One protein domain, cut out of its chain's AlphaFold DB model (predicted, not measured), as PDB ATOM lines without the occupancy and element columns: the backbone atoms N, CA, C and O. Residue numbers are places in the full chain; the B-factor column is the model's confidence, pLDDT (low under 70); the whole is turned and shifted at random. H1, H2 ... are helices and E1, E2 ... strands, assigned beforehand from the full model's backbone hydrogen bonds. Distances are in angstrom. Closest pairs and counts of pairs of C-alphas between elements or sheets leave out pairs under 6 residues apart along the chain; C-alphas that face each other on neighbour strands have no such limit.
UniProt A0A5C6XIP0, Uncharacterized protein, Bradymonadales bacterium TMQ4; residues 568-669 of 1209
ATOM      1  N   LEU A 568     165.246 204.269 171.657       92.50
ATOM      2  CA  LEU A 568     163.829 204.234 172.031       92.50
ATOM      3  C   LEU A 568     163.132 202.961 171.535       92.50
ATOM      4  O   LEU A 568     162.448 202.318 172.327       92.50
ATOM      5  N   GLU A 569     163.356 202.553 170.280       90.75
ATOM      6  CA  GLU A 569     162.844 201.289 169.724       90.75
ATOM      7  C   GLU A 569     163.340 200.103 170.569       90.75
ATOM      8  O   GLU A 569     162.546 199.268 171.000       90.75
ATOM      9  N   ARG A 570     164.634 200.086 170.919       90.44
ATOM     10  CA  ARG A 570     165.249 199.027 171.741       90.44
ATOM     11  C   ARG A 570     164.721 198.987 173.185       90.44
ATOM     12  O   ARG A 570     164.563 197.897 173.732       90.44
ATOM     13  N   LEU A 571     164.388 200.130 173.797       91.00
ATOM     14  CA  LEU A 571     163.688 200.164 175.094       91.00
ATOM     15  C   LEU A 571     162.269 199.578 174.994       91.00
ATOM     16  O   LEU A 571     161.872 198.802 175.863       91.00
ATOM     17  N   CYS A 572     161.529 199.920 173.935       92.44
ATOM     18  CA  CYS A 572     160.180 199.404 173.684       92.44
ATOM     19  C   CYS A 572     160.202 197.881 173.465       92.44
ATOM     20  O   CYS A 572     159.453 197.150 174.113       92.44
ATOM     21  N   GLN A 573     161.141 197.386 172.649       89.50
ATOM     22  CA  GLN A 573     161.390 195.953 172.445       89.50
ATOM     23  C   GLN A 573     161.736 195.232 173.760       89.50
ATOM     24  O   GLN A 573     161.238 194.133 174.005       89.50
ATOM     25  N   ALA A 574     162.548 195.841 174.633       90.06
ATOM     26  CA  ALA A 574     162.966 195.222 175.891       90.06
ATOM     27  C   ALA A 574     161.804 194.981 176.874       90.06
ATOM     28  O   ALA A 574     161.797 193.965 177.572       90.06
ATOM     29  N   GLY A 575     160.818 195.881 176.944       90.50
ATOM     30  CA  GLY A 575     159.626 195.690 177.780       90.50
ATOM     31  C   GLY A 575     158.370 195.214 177.044       90.50
ATOM     32  O   GLY A 575     157.347 195.017 177.695       90.50
ATOM     33  N   GLY A 576     158.445 194.971 175.732       91.88
ATOM     34  CA  GLY A 576     157.348 194.409 174.935       91.88
ATOM     35  C   GLY A 576     156.203 195.387 174.652       91.88
ATOM     36  O   GLY A 576     155.047 194.970 174.626       91.88
ATOM     37  N   VAL A 577     156.514 196.674 174.474       94.56
ATOM     38  CA  VAL A 577     155.547 197.748 174.183       94.56
ATOM     39  C   VAL A 577     155.705 198.212 172.731       94.56
ATOM     40  O   VAL A 577     156.816 198.201 172.203       94.56
ATOM     41  N   ASP A 578     154.615 198.622 172.077       94.19
ATOM     42  CA  ASP A 578     154.689 199.230 170.745       94.19
ATOM     43  C   ASP A 578     155.351 200.627 170.810       94.19
ATOM     44  O   ASP A 578     155.025 201.417 171.705       94.19
ATOM     45  N   PRO A 579     156.271 200.982 169.888       93.50
ATOM     46  CA  PRO A 579     156.964 202.267 169.943       93.50
ATOM     47  C   PRO A 579     156.048 203.499 169.845       93.50
ATOM     48  O   PRO A 579     156.361 204.531 170.444       93.50
ATOM     49  N   LEU A 580     154.917 203.421 169.134       93.75
ATOM     50  CA  LEU A 580     153.962 204.528 169.019       93.75
ATOM     51  C   LEU A 580     153.091 204.659 170.275       93.75
ATOM     52  O   LEU A 580     152.834 205.783 170.713       93.75
ATOM     53  N   ASP A 581     152.709 203.541 170.900       94.50
ATOM     54  CA  ASP A 581     152.020 203.549 172.200       94.50
ATOM     55  C   ASP A 581     152.913 204.163 173.293       94.50
ATOM     56  O   ASP A 581     152.470 205.029 174.056       94.50
ATOM     57  N   ALA A 582     154.199 203.791 173.325       93.88
ATOM     58  CA  ALA A 582     155.182 204.382 174.233       93.88
ATOM     59  C   ALA A 582     155.367 205.895 173.982       93.88
ATOM     60  O   ALA A 582     155.393 206.686 174.929       93.88
ATOM     61  N   ALA A 583     155.432 206.322 172.716       95.06
ATOM     62  CA  ALA A 583     155.523 207.737 172.347       95.06
ATOM     63  C   ALA A 583     154.282 208.550 172.764       95.06
ATOM     64  O   ALA A 583     154.405 209.710 173.174       95.06
ATOM     65  N   ALA A 584     153.089 207.952 172.668       94.19
ATOM     66  CA  ALA A 584     151.825 208.579 173.046       94.19
ATOM     67  C   ALA A 584     151.671 208.735 174.570       94.19
ATOM     68  O   ALA A 584     151.125 209.749 175.023       94.19
ATOM     69  N   ALA A 585     152.169 207.756 175.336       94.56
ATOM     70  CA  ALA A 585     152.099 207.703 176.797       94.56
ATOM     71  C   ALA A 585     153.175 208.536 177.526       94.56
ATOM     72  O   ALA A 585     153.009 208.821 178.714       94.56
ATOM     73  N   LEU A 586     154.256 208.940 176.847       95.50
ATOM     74  CA  LEU A 586     155.320 209.769 177.424       95.50
ATOM     75  C   LEU A 586     154.827 211.186 177.783       95.50
ATOM     76  O   LEU A 586     154.111 211.821 177.002       95.50
ATOM     77  N   SER A 587     155.242 211.712 178.942       95.44
ATOM     78  CA  SER A 587     154.770 213.018 179.421       95.44
ATOM     79  C   SER A 587     155.165 214.209 178.531       95.44
ATOM     80  O   SER A 587     156.294 214.325 178.044       95.44
ATOM     81  N   ASP A 588     154.243 215.171 178.385       95.31
ATOM     82  CA  ASP A 588     154.463 216.413 177.626       95.31
ATOM     83  C   ASP A 588     155.653 217.235 178.146       95.31
ATOM     84  O   ASP A 588     156.306 217.932 177.373       95.31
ATOM     85  N   ALA A 589     155.990 217.110 179.435       93.81
ATOM     86  CA  ALA A 589     157.165 217.749 180.016       93.81
ATOM     87  C   ALA A 589     158.474 217.224 179.401       93.81
ATOM     88  O   ALA A 589     159.333 218.019 179.030       93.81
ATOM     89  N   ILE A 590     158.627 215.902 179.238       94.94
ATOM     90  CA  ILE A 590     159.828 215.318 178.613       94.94
ATOM     91  C   ILE A 590     159.902 215.711 177.129       94.94
ATOM     92  O   ILE A 590     160.982 216.040 176.630       94.94
ATOM     93  N   TRP A 591     158.758 215.753 176.440       95.62
ATOM     94  CA  TRP A 591     158.669 216.236 175.061       95.62
ATOM     95  C   TRP A 591     159.116 217.704 174.924       95.62
ATOM     96  O   TRP A 591     160.016 217.978 174.119       95.62
ATOM     97  N   ALA A 592     158.592 218.610 175.760       93.81
ATOM     98  CA  ALA A 592     158.944 220.034 175.785       93.81
ATOM     99  C   ALA A 592     160.421 220.277 176.145       93.81
ATOM    100  O   ALA A 592     161.097 221.082 175.507       93.81
ATOM    101  N   GLU A 593     160.950 219.560 177.142       94.81
ATOM    102  CA  GLU A 593     162.370 219.619 177.513       94.81
ATOM    103  C   GLU A 593     163.282 219.154 176.358       94.81
ATOM    104  O   GLU A 593     164.303 219.787 176.076       94.81
ATOM    105  N   SER A 594     162.907 218.074 175.653       93.81
ATOM    106  CA  SER A 594     163.692 217.541 174.525       93.81
ATOM    107  C   SER A 594     163.809 218.533 173.369       93.81
ATOM    108  O   SER A 594     164.837 218.571 172.691       93.81
ATOM    109  N   TRP A 595     162.768 219.342 173.143       91.56
ATOM    110  CA  TRP A 595     162.770 220.365 172.106       91.56
ATOM    111  C   TRP A 595     163.794 221.457 172.423       91.56
ATOM    112  O   TRP A 595     164.644 221.760 171.582       91.56
ATOM    113  N   THR A 596     163.775 221.985 173.650       90.44
ATOM    114  CA  THR A 596     164.742 222.993 174.108       90.44
ATOM    115  C   THR A 596     166.172 222.463 174.077       90.44
ATOM    116  O   THR A 596     167.054 223.137 173.553       90.44
ATOM    117  N   HIS A 597     166.408 221.242 174.573       89.62
ATOM    118  CA  HIS A 597     167.742 220.626 174.586       89.62
ATOM    119  C   HIS A 597     168.341 220.478 173.177       89.62
ATOM    120  O   HIS A 597     169.544 220.644 172.982       89.62
ATOM    121  N   ALA A 598     167.506 220.164 172.185       87.31
ATOM    122  CA  ALA A 598     167.942 219.931 170.812       87.31
ATOM    123  C   ALA A 598     167.985 221.192 169.931       87.31
ATOM    124  O   ALA A 598     168.434 221.105 168.786       87.31
ATOM    125  N   SER A 599     167.506 222.337 170.420       87.00
ATOM    126  CA  SER A 599     167.438 223.584 169.653       87.00
ATOM    127  C   SER A 599     168.708 224.413 169.844       87.00
ATOM    128  O   SER A 599     169.032 224.813 170.960       87.00
ATOM    129  N   ARG A 600     169.415 224.729 168.751       73.44
ATOM    130  CA  ARG A 600     170.513 225.713 168.754       73.44
ATOM    131  C   ARG A 600     170.102 226.960 167.975       73.44
ATOM    132  O   ARG A 600     169.508 226.868 166.901       73.44
ATOM    133  N   THR A 601     170.434 228.126 168.522       58.88
ATOM    134  CA  THR A 601     170.063 229.434 167.967       58.88
ATOM    135  C   THR A 601     171.307 230.154 167.462       58.88
ATOM    136  O   THR A 601     172.155 230.555 168.258       58.88
ATOM    137  N   SER A 602     171.410 230.349 166.146       46.09
ATOM    138  CA  SER A 602     172.467 231.144 165.508       46.09
ATOM    139  C   SER A 602     171.847 232.316 164.739       46.09
ATOM    140  O   SER A 602     171.417 232.221 163.589       46.09
ATOM    141  N   GLY A 603     171.759 233.467 165.409       54.50
ATOM    142  CA  GLY A 603     171.085 234.643 164.859       54.50
ATOM    143  C   GLY A 603     169.576 234.423 164.713       54.50
ATOM    144  O   GLY A 603     168.893 234.156 165.694       54.50
ATOM    145  N   VAL A 604     169.054 234.575 163.491       38.06
ATOM    146  CA  VAL A 604     167.601 234.577 163.196       38.06
ATOM    147  C   VAL A 604     167.049 233.171 162.897       38.06
ATOM    148  O   VAL A 604     165.835 232.984 162.868       38.06
ATOM    149  N   LYS A 605     167.909 232.166 162.685       47.62
ATOM    150  CA  LYS A 605     167.488 230.777 162.441       47.62
ATOM    151  C   LYS A 605     167.671 229.930 163.703       47.62
ATOM    152  O   LYS A 605     168.738 229.930 164.315       47.62
ATOM    153  N   SER A 606     166.628 229.184 164.063       57.94
ATOM    154  CA  SER A 606     166.714 228.068 165.007       57.94
ATOM    155  C   SER A 606     166.875 226.773 164.214       57.94
ATOM    156  O   SER A 606     166.148 226.562 163.241       57.94
ATOM    157  N   GLN A 607     167.830 225.927 164.599       72.31
ATOM    158  CA  GLN A 607     168.057 224.621 163.979       72.31
ATOM    159  C   GLN A 607     167.932 223.520 165.035       72.31
ATOM    160  O   GLN A 607     168.503 223.616 166.124       72.31
ATOM    161  N   GLN A 608     167.181 222.467 164.704       79.06
ATOM    162  CA  GLN A 608     166.962 221.326 165.587       79.06
ATOM    163  C   GLN A 608     167.937 220.185 165.277       79.06
ATOM    164  O   GLN A 608     168.013 219.698 164.151       79.06
ATOM    165  N   HIS A 609     168.621 219.696 166.309       87.75
ATOM    166  CA  HIS A 609     169.519 218.547 166.228       87.75
ATOM    167  C   HIS A 609     168.787 217.239 166.566       87.75
ATOM    168  O   HIS A 609     168.671 216.860 167.735       87.75
ATOM    169  N   ARG A 610     168.295 216.525 165.541       88.44
ATOM    170  CA  ARG A 610     167.448 215.318 165.697       88.44
ATOM    171  C   ARG A 610     168.106 214.225 166.551       88.44
ATOM    172  O   ARG A 610     167.450 213.673 167.431       88.44
ATOM    173  N   ALA A 611     169.401 213.962 166.355       88.81
ATOM    174  CA  ALA A 611     170.141 212.958 167.130       88.81
ATOM    175  C   ALA A 611     170.248 213.319 168.625       88.81
ATOM    176  O   ALA A 611     169.986 212.486 169.490       88.81
ATOM    177  N   ALA A 612     170.546 214.585 168.944       89.31
ATOM    178  CA  ALA A 612     170.588 215.065 170.328       89.31
ATOM    179  C   ALA A 612     169.209 214.974 171.004       89.31
ATOM    180  O   ALA A 612     169.117 214.617 172.179       89.31
ATOM    181  N   ARG A 613     168.128 215.221 170.247       92.44
ATOM    182  CA  ARG A 613     166.750 215.042 170.722       92.44
ATOM    183  C   ARG A 613     166.442 213.585 171.068       92.44
ATOM    184  O   ARG A 613     165.948 213.319 172.160       92.44
ATOM    185  N   LEU A 614     166.766 212.656 170.164       92.25
ATOM    186  CA  LEU A 614     166.575 211.213 170.356       92.25
ATOM    187  C   LEU A 614     167.297 210.715 171.618       92.25
ATOM    188  O   LEU A 614     166.704 210.021 172.446       92.25
ATOM    189  N   ARG A 615     168.561 211.115 171.796       92.31
ATOM    190  CA  ARG A 615     169.374 210.757 172.968       92.31
ATOM    191  C   ARG A 615     168.805 211.340 174.264       92.31
ATOM    192  O   ARG A 615     168.685 210.605 175.242       92.31
ATOM    193  N   TYR A 616     168.386 212.610 174.274       94.75
ATOM    194  CA  TYR A 616     167.738 213.225 175.443       94.75
ATOM    195  C   TYR A 616     166.458 212.486 175.847       94.75
ATOM    196  O   TYR A 616     166.275 212.168 177.026       94.75
ATOM    197  N   LEU A 617     165.601 212.159 174.873       95.19
ATOM    198  CA  LEU A 617     164.394 211.364 175.103       95.19
ATOM    199  C   LEU A 617     164.745 210.001 175.712       95.19
ATOM    200  O   LEU A 617     164.179 209.655 176.747       95.19
ATOM    201  N   ALA A 618     165.709 209.262 175.157       93.75
ATOM    202  CA  ALA A 618     166.124 207.969 175.706       93.75
ATOM    203  C   ALA A 618     166.611 208.077 177.166       93.75
ATOM    204  O   ALA A 618     166.139 207.339 178.036       93.75
ATOM    205  N   VAL A 619     167.493 209.042 177.463       95.12
ATOM    206  CA  VAL A 619     168.054 209.241 178.811       95.12
ATOM    207  C   VAL A 619     166.994 209.647 179.831       95.12
ATOM    208  O   VAL A 619     166.934 209.061 180.914       95.12
ATOM    209  N   GLN A 620     166.156 210.641 179.531       95.88
ATOM    210  CA  GLN A 620     165.184 211.135 180.510       95.88
ATOM    211  C   GLN A 620     164.012 210.170 180.701       95.88
ATOM    212  O   GLN A 620     163.569 209.987 181.838       95.88
ATOM    213  N   SER A 621     163.552 209.503 179.640       94.12
ATOM    214  CA  SER A 621     162.384 208.616 179.718       94.12
ATOM    215  C   SER A 621     162.684 207.363 180.547       94.12
ATOM    216  O   SER A 621     161.919 207.054 181.455       94.12
ATOM    217  N   VAL A 622     163.842 206.705 180.369       93.31
ATOM    218  CA  VAL A 622     164.206 205.542 181.212       93.31
ATOM    219  C   VAL A 622     164.541 205.924 182.664       93.31
ATOM    220  O   VAL A 622     164.426 205.103 183.573       93.31
ATOM    221  N   ARG A 623     164.954 207.176 182.918       94.06
ATOM    222  CA  ARG A 623     165.266 207.671 184.274       94.06
ATOM    223  C   ARG A 623     164.037 208.108 185.068       94.06
ATOM    224  O   ARG A 623     164.085 208.048 186.293       94.06
ATOM    225  N   ARG A 624     162.984 208.587 184.398       94.06
ATOM    226  CA  ARG A 624     161.788 209.188 185.027       94.06
ATOM    227  C   ARG A 624     160.543 208.320 184.894       94.06
ATOM    228  O   ARG A 624     159.764 208.230 185.835       94.06
ATOM    229  N   GLU A 625     160.356 207.711 183.729       95.38
ATOM    230  CA  GLU A 625     159.117 207.055 183.305       95.38
ATOM    231  C   GLU A 625     159.385 205.653 182.689       95.38
ATOM    232  O   GLU A 625     158.768 205.306 181.684       95.38
ATOM    233  N   PRO A 626     160.257 204.784 183.266       94.25
ATOM    234  CA  PRO A 626     160.615 203.489 182.659       94.25
ATOM    235  C   PRO A 626     159.412 202.558 182.427       94.25
ATOM    236  O   PRO A 626     159.422 201.740 181.508       94.25
ATOM    237  N   ARG A 627     158.338 202.732 183.208       94.25
ATOM    238  CA  ARG A 627     157.081 201.982 183.065       94.25
ATOM    239  C   ARG A 627     156.356 202.238 181.740       94.25
ATOM    240  O   ARG A 627     155.607 201.363 181.324       94.25
ATOM    241  N   VAL A 628     156.591 203.377 181.077       94.69
ATOM    242  CA  VAL A 628     156.061 203.665 179.726       94.69
ATOM    243  C   VAL A 628     156.562 202.633 178.710       94.69
ATOM    244  O   VAL A 628     155.835 202.264 177.799       94.69
ATOM    245  N   PHE A 629     157.766 202.098 178.922       94.25
ATOM    246  CA  PHE A 629     158.378 201.068 178.082       94.25
ATOM    247  C   PHE A 629     158.101 199.643 178.573       94.25
ATOM    248  O   PHE A 629     158.718 198.719 178.068       94.25
ATOM    249  N   GLY A 630     157.252 199.437 179.590       92.88
ATOM    250  CA  GLY A 630     157.039 198.114 180.196       92.88
ATOM    251  C   GLY A 630     158.186 197.632 181.102       92.88
ATOM    252  O   GLY A 630     158.246 196.452 181.451       92.88
ATOM    253  N   LEU A 631     159.103 198.524 181.501       92.25
ATOM    254  CA  LEU A 631     160.248 198.193 182.354       92.25
ATOM    255  C   LEU A 631     159.975 198.529 183.830       92.25
ATOM    256  O   LEU A 631     159.471 199.606 184.164       92.25
ATOM    257  N   ASP A 632     160.354 197.617 184.727       91.94
ATOM    258  CA  ASP A 632     160.431 197.886 186.165       91.94
ATOM    259  C   ASP A 632     161.788 198.507 186.557       91.94
ATOM    260  O   ASP A 632     162.687 198.674 185.732       91.94
ATOM    261  N   GLU A 633     161.954 198.865 187.832       90.00
ATOM    262  CA  GLU A 633     163.186 199.490 188.332       90.00
ATOM    263  C   GLU A 633     164.437 198.607 188.181       90.00
ATOM    264  O   GLU A 633     165.533 199.138 187.974       90.00
ATOM    265  N   ALA A 634     164.292 197.281 188.270       89.25
ATOM    266  CA  ALA A 634     165.402 196.341 188.159       89.25
ATOM    267  C   ALA A 634     165.829 196.180 186.696       89.25
ATOM    268  O   ALA A 634     167.016 196.306 186.392       89.25
ATOM    269  N   ARG A 635     164.868 196.005 185.782       90.38
ATOM    270  CA  ARG A 635     165.108 195.911 184.333       90.38
ATOM    271  C   ARG A 635     165.548 197.244 183.724       90.38
ATOM    272  O   ARG A 635     166.341 197.255 182.793       90.38
ATOM    273  N   ALA A 636     165.127 198.379 184.287       92.06
ATOM    274  CA  ALA A 636     165.597 199.709 183.887       92.06
ATOM    275  C   ALA A 636     166.992 200.076 184.441       92.06
ATOM    276  O   ALA A 636     167.618 201.017 183.949       92.06
ATOM    277  N   ALA A 637     167.506 199.389 185.471       91.56
ATOM    278  CA  ALA A 637     168.807 199.717 186.061       91.56
ATOM    279  C   ALA A 637     170.002 199.518 185.094       91.56
ATOM    280  O   ALA A 637     170.820 200.440 185.010       91.56
ATOM    281  N   PRO A 638     170.101 198.419 184.310       91.31
ATOM    282  CA  PRO A 638     171.115 198.263 183.264       91.31
ATOM    283  C   PRO A 638     171.139 199.410 182.246       91.31
ATOM    284  O   PRO A 638     172.202 199.975 181.983       91.31
ATOM    285  N   TRP A 639     169.967 199.802 181.732       92.56
ATOM    286  CA  TRP A 639     169.820 200.897 180.768       92.56
ATOM    287  C   TRP A 639     170.251 202.239 181.357       92.56
ATOM    288  O   TRP A 639     171.061 202.937 180.751       92.56
ATOM    289  N   ARG A 640     169.790 202.576 182.573       93.00
ATOM    290  CA  ARG A 640     170.210 203.800 183.280       93.00
ATOM    291  C   ARG A 640     171.729 203.855 183.455       93.00
ATOM    292  O   ARG A 640     172.337 204.857 183.096       93.00
ATOM    293  N   ALA A 641     172.347 202.771 183.922       90.81
ATOM    294  CA  ALA A 641     173.793 202.707 184.134       90.81
ATOM    295  C   ALA A 641     174.610 202.812 182.830       90.81
ATOM    296  O   ALA A 641     175.692 203.403 182.840       90.81
ATOM    297  N   ALA A 642     174.108 202.262 181.719       91.25
ATOM    298  CA  ALA A 642     174.741 202.381 180.406       91.25
ATOM    299  C   ALA A 642     174.573 203.786 179.804       91.25
ATOM    300  O   ALA A 642     175.527 204.350 179.272       91.25
ATOM    301  N   TYR A 643     173.393 204.391 179.934       92.69
ATOM    302  CA  TYR A 643     173.111 205.744 179.448       92.69
ATOM    303  C   TYR A 643     173.872 206.814 180.235       92.69
ATOM    304  O   TYR A 643     174.407 207.744 179.641       92.69
ATOM    305  N   GLU A 644     174.019 206.647 181.550       90.56
ATOM    306  CA  GLU A 644     174.887 207.495 182.375       90.56
ATOM    307  C   GLU A 644     176.368 207.452 181.966       90.56
ATOM    308  O   GLU A 644     177.146 208.302 182.392       90.56
ATOM    309  N   ALA A 645     176.777 206.441 181.200       89.38
ATOM    310  CA  ALA A 645     178.130 206.299 180.686       89.38
ATOM    311  C   ALA A 645     178.247 206.829 179.251       89.38
ATOM    312  O   ALA A 645     179.066 207.700 178.968       89.38
ATOM    313  N   ALA A 646     177.395 206.321 178.360       89.75
ATOM    314  CA  ALA A 646     177.424 206.600 176.930       89.75
ATOM    315  C   ALA A 646     176.860 207.978 176.552       89.75
ATOM    316  O   ALA A 646     177.321 208.581 175.592       89.75
ATOM    317  N   LEU A 647     175.859 208.465 177.290       90.88
ATOM    318  CA  LEU A 647     175.026 209.625 176.947       90.88
ATOM    319  C   LEU A 647     175.005 210.656 178.090       90.88
ATOM    320  O   LEU A 647     173.992 211.310 178.345       90.88
ATOM    321  N   HIS A 648     176.125 210.780 178.807       87.62
ATOM    322  CA  HIS A 648     176.225 211.563 180.040       87.62
ATOM    323  C   HIS A 648     175.888 213.058 179.867       87.62
ATOM    324  O   HIS A 648     175.327 213.666 180.776       87.62
ATOM    325  N   GLU A 649     176.130 213.624 178.682       88.06
ATOM    326  CA  GLU A 649     175.774 215.007 178.316       88.06
ATOM    327  C   GLU A 649     174.254 215.281 178.312       88.06
ATOM    328  O   GLU A 649     173.823 216.429 178.388       88.06
ATOM    329  N   HIS A 650     173.424 214.233 178.276       91.31
ATOM    330  CA  HIS A 650     171.959 214.327 178.242       91.31
ATOM    331  C   HIS A 650     171.295 214.046 179.611       91.31
ATOM    332  O   HIS A 650     170.070 213.911 179.707       91.31
ATOM    333  N   ILE A 651     172.088 213.928 180.687       89.56
ATOM    334  CA  ILE A 651     171.612 213.679 182.064       89.56
ATOM    335  C   ILE A 651     170.941 214.918 182.672       89.56
ATOM    336  O   ILE A 651     169.961 214.779 183.421       89.56
ATOM    337  N   GLU A 652     171.483 216.104 182.400       90.31
ATOM    338  CA  GLU A 652     170.969 217.377 182.911       90.31
ATOM    339  C   GLU A 652     169.626 217.721 182.259       90.31
ATOM    340  O   GLU A 652     169.387 217.392 181.100       90.31
ATOM    341  N   ARG A 653     168.720 218.355 183.014       91.25
ATOM    342  CA  ARG A 653     167.397 218.722 182.495       91.25
ATOM    343  C   ARG A 653     167.450 220.072 181.798       91.25
ATOM    344  O   ARG A 653     167.894 221.052 182.393       91.25
ATOM    345  N   ALA A 654     166.933 220.128 180.576       89.81
ATOM    346  CA  ALA A 654     166.644 221.393 179.915       89.81
ATOM    347  C   ALA A 654     165.423 222.082 180.554       89.81
ATOM    348  O   ALA A 654     164.645 221.463 181.281       89.81
ATOM    349  N   GLN A 655     165.238 223.372 180.268       89.81
ATOM    350  CA  GLN A 655     163.973 224.049 180.559       89.81
ATOM    351  C   GLN A 655     162.918 223.597 179.531       89.81
ATOM    352  O   GLN A 655     163.251 223.502 178.348       89.81
ATOM    353  N   PRO A 656     161.671 223.296 179.932       89.88
ATOM    354  CA  PRO A 656     160.622 222.944 178.980       89.88
ATOM    355  C   PRO A 656     160.283 224.142 178.084       89.88
ATOM    356  O   PRO A 656     160.239 225.276 178.558       89.88
ATOM    357  N   ALA A 657     160.051 223.883 176.797       90.00
ATOM    358  CA  ALA A 657     159.440 224.846 175.884       90.00
ATOM    359  C   ALA A 657     157.956 225.099 176.233       90.00
ATOM    360  O   ALA A 657     157.343 224.320 176.965       90.00
ATOM    361  N   ASP A 658     157.377 226.169 175.678       88.56
ATOM    362  CA  ASP A 658     155.964 226.532 175.886       88.56
ATOM    363  C   ASP A 658     154.985 225.472 175.333       88.56
ATOM    364  O   ASP A 658     153.875 225.316 175.843       88.56
ATOM    365  N   GLU A 659     155.408 224.709 174.319       89.62
ATOM    366  CA  GLU A 659     154.677 223.578 173.742       89.62
ATOM    367  C   GLU A 659     155.502 222.276 173.827       89.62
ATOM    368  O   GLU A 659     156.735 222.309 173.812       89.62
ATOM    369  N   PRO A 660     154.862 221.089 173.861       87.19
ATOM    370  CA  PRO A 660     155.581 219.813 173.887       87.19
ATOM    371  C   PRO A 660     156.296 219.478 172.568       87.19
ATOM    372  O   PRO A 660     157.257 218.711 172.570       87.19
ATOM    373  N   HIS A 661     155.840 220.017 171.432       92.06
ATOM    374  CA  HIS A 661     156.398 219.739 170.100       92.06
ATOM    375  C   HIS A 661     156.591 218.230 169.800       92.06
ATOM    376  O   HIS A 661     157.651 217.822 169.311       92.06
ATOM    377  N   ARG A 662     155.608 217.387 170.163       92.62
ATOM    378  CA  ARG A 662     155.682 215.910 170.080       92.62
ATOM    379  C   ARG A 662     156.172 215.434 168.701       92.62
ATOM    380  O   ARG A 662     155.709 215.937 167.683       92.62
ATOM    381  N   ALA A 663     157.075 214.453 168.693       91.62
ATOM    382  CA  ALA A 663     157.700 213.888 167.492       91.62
ATOM    383  C   ALA A 663     157.741 212.344 167.586       91.62
ATOM    384  O   ALA A 663     158.813 211.764 167.803       91.62
ATOM    385  N   PRO A 664     156.573 211.664 167.542       92.19
ATOM    386  CA  PRO A 664     156.466 210.218 167.757       92.19
ATOM    387  C   PRO A 664     157.255 209.389 166.732       92.19
ATOM    388  O   PRO A 664     157.693 208.287 167.047       92.19
ATOM    389  N   GLU A 665     157.527 209.928 165.543       89.69
ATOM    390  CA  GLU A 665     158.347 209.292 164.509       89.69
ATOM    391  C   GLU A 665     159.783 208.974 164.972       89.69
ATOM    392  O   GLU A 665     160.418 208.072 164.428       89.69
ATOM    393  N   LEU A 666     160.292 209.640 166.019       90.81
ATOM    394  CA  LEU A 666     161.594 209.324 166.626       90.81
ATOM    395  C   LEU A 666     161.632 207.955 167.328       90.81
ATOM    396  O   LEU A 666     162.720 207.424 167.544       90.81
ATOM    397  N   PHE A 667     160.478 207.379 167.677       92.12
ATOM    398  CA  PHE A 667     160.381 206.037 168.266       92.12
ATOM    399  C   PHE A 667     160.391 204.917 167.211       92.12
ATOM    400  O   PHE A 667     160.708 203.781 167.549       92.12
ATOM    401  N   ALA A 668     160.076 205.240 165.952       85.94
ATOM    402  CA  ALA A 668     159.979 204.298 164.829       85.94
ATOM    403  C   ALA A 668     160.933 204.648 163.663       85.94
ATOM    404  O   ALA A 668     160.749 204.191 162.537       85.94
ATOM    405  N   SER A 669     161.935 205.498 163.910       84.25
ATOM    406  CA  SER A 669     162.929 205.888 162.903       84.25
ATOM    407  C   SER A 669     163.913 204.747 162.647       84.25
ATOM    408  O   SER A 669     164.642 204.357 163.558       84.25
TER     409      SER A 669
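What this domain is: This is residues 568 to 669 of the 1209 residues of an uncharacterized protein of Bradymonadales bacterium TMQ4 (UniProt A0A5C6XIP0). The long helix H4 runs through the middle, with H3 and H6 packed across it on opposite sides; the short helices H1, H2, H5 and H7 cluster beside it, and the small hairpin E1-E2 sticks out at one end with residues 601 to 606. The link from H6 loops past H3 to H7. The 102 printed residues, mostly helix in class, run H1 H2 H3 E1 E2 H4 H5 H6 H7, with E1 and E2 an antiparallel two-stranded sheet. The whole is compact, with a radius of gyration of the C-alphas of 13.3 A, yet elongated, spanning 45 by 27 by 22 A.

How they stand to each other: H1, residues 568 to 575, touches H2, residues 579 to 585, about perpendicular at 87 degrees, closest at the C-alphas of Cys 572 and Pro 579, 5.7 A. H3, residues 588 to 598, touches H4, residues 610 to 624, at a steep tilt of 40 degrees, opposite ways; the C-alphas of Ala 598 and Arg 613 are closest, 5.0 A. Between them, E1, residues 599 to 602, and E2, residues 605 to 608, form an antiparallel hairpin at 152 degrees, with N 600 and O 607 3.0 A apart, within hydrogen-bond range. H5, residues 626 to 629, touches H1, closest at the C-alphas of Phe 629 and Cys 572, 5.0 A. H6, residues 633 to 646, touches H4 at residues 619 to 623 alone, closest at the C-alphas of Tyr 643 and Val 619, 6.2 A. H7, residues 664 to 667, touches H2, closest at the C-alphas of Pro 664 and Ala 583, 5.3 A. Every O i to N i+4 pair is within range in H1 to H4, 7 of 10 in H6; H5 and H7 are too short for one.

Where its parts are: H1 begins at C-alpha 568 (163.829, 204.234, 172.031). H3 is 15.5 A long, H4 21.1 A and H6 19.6 A. H7 ends at C-alpha 667 (160.381, 206.037, 168.266).

The domain as a whole: The printed part has no cut. The link from H6 to H7 is long, 17 residues; the others are tight. Residues 601 to 606 have pLDDT under 70.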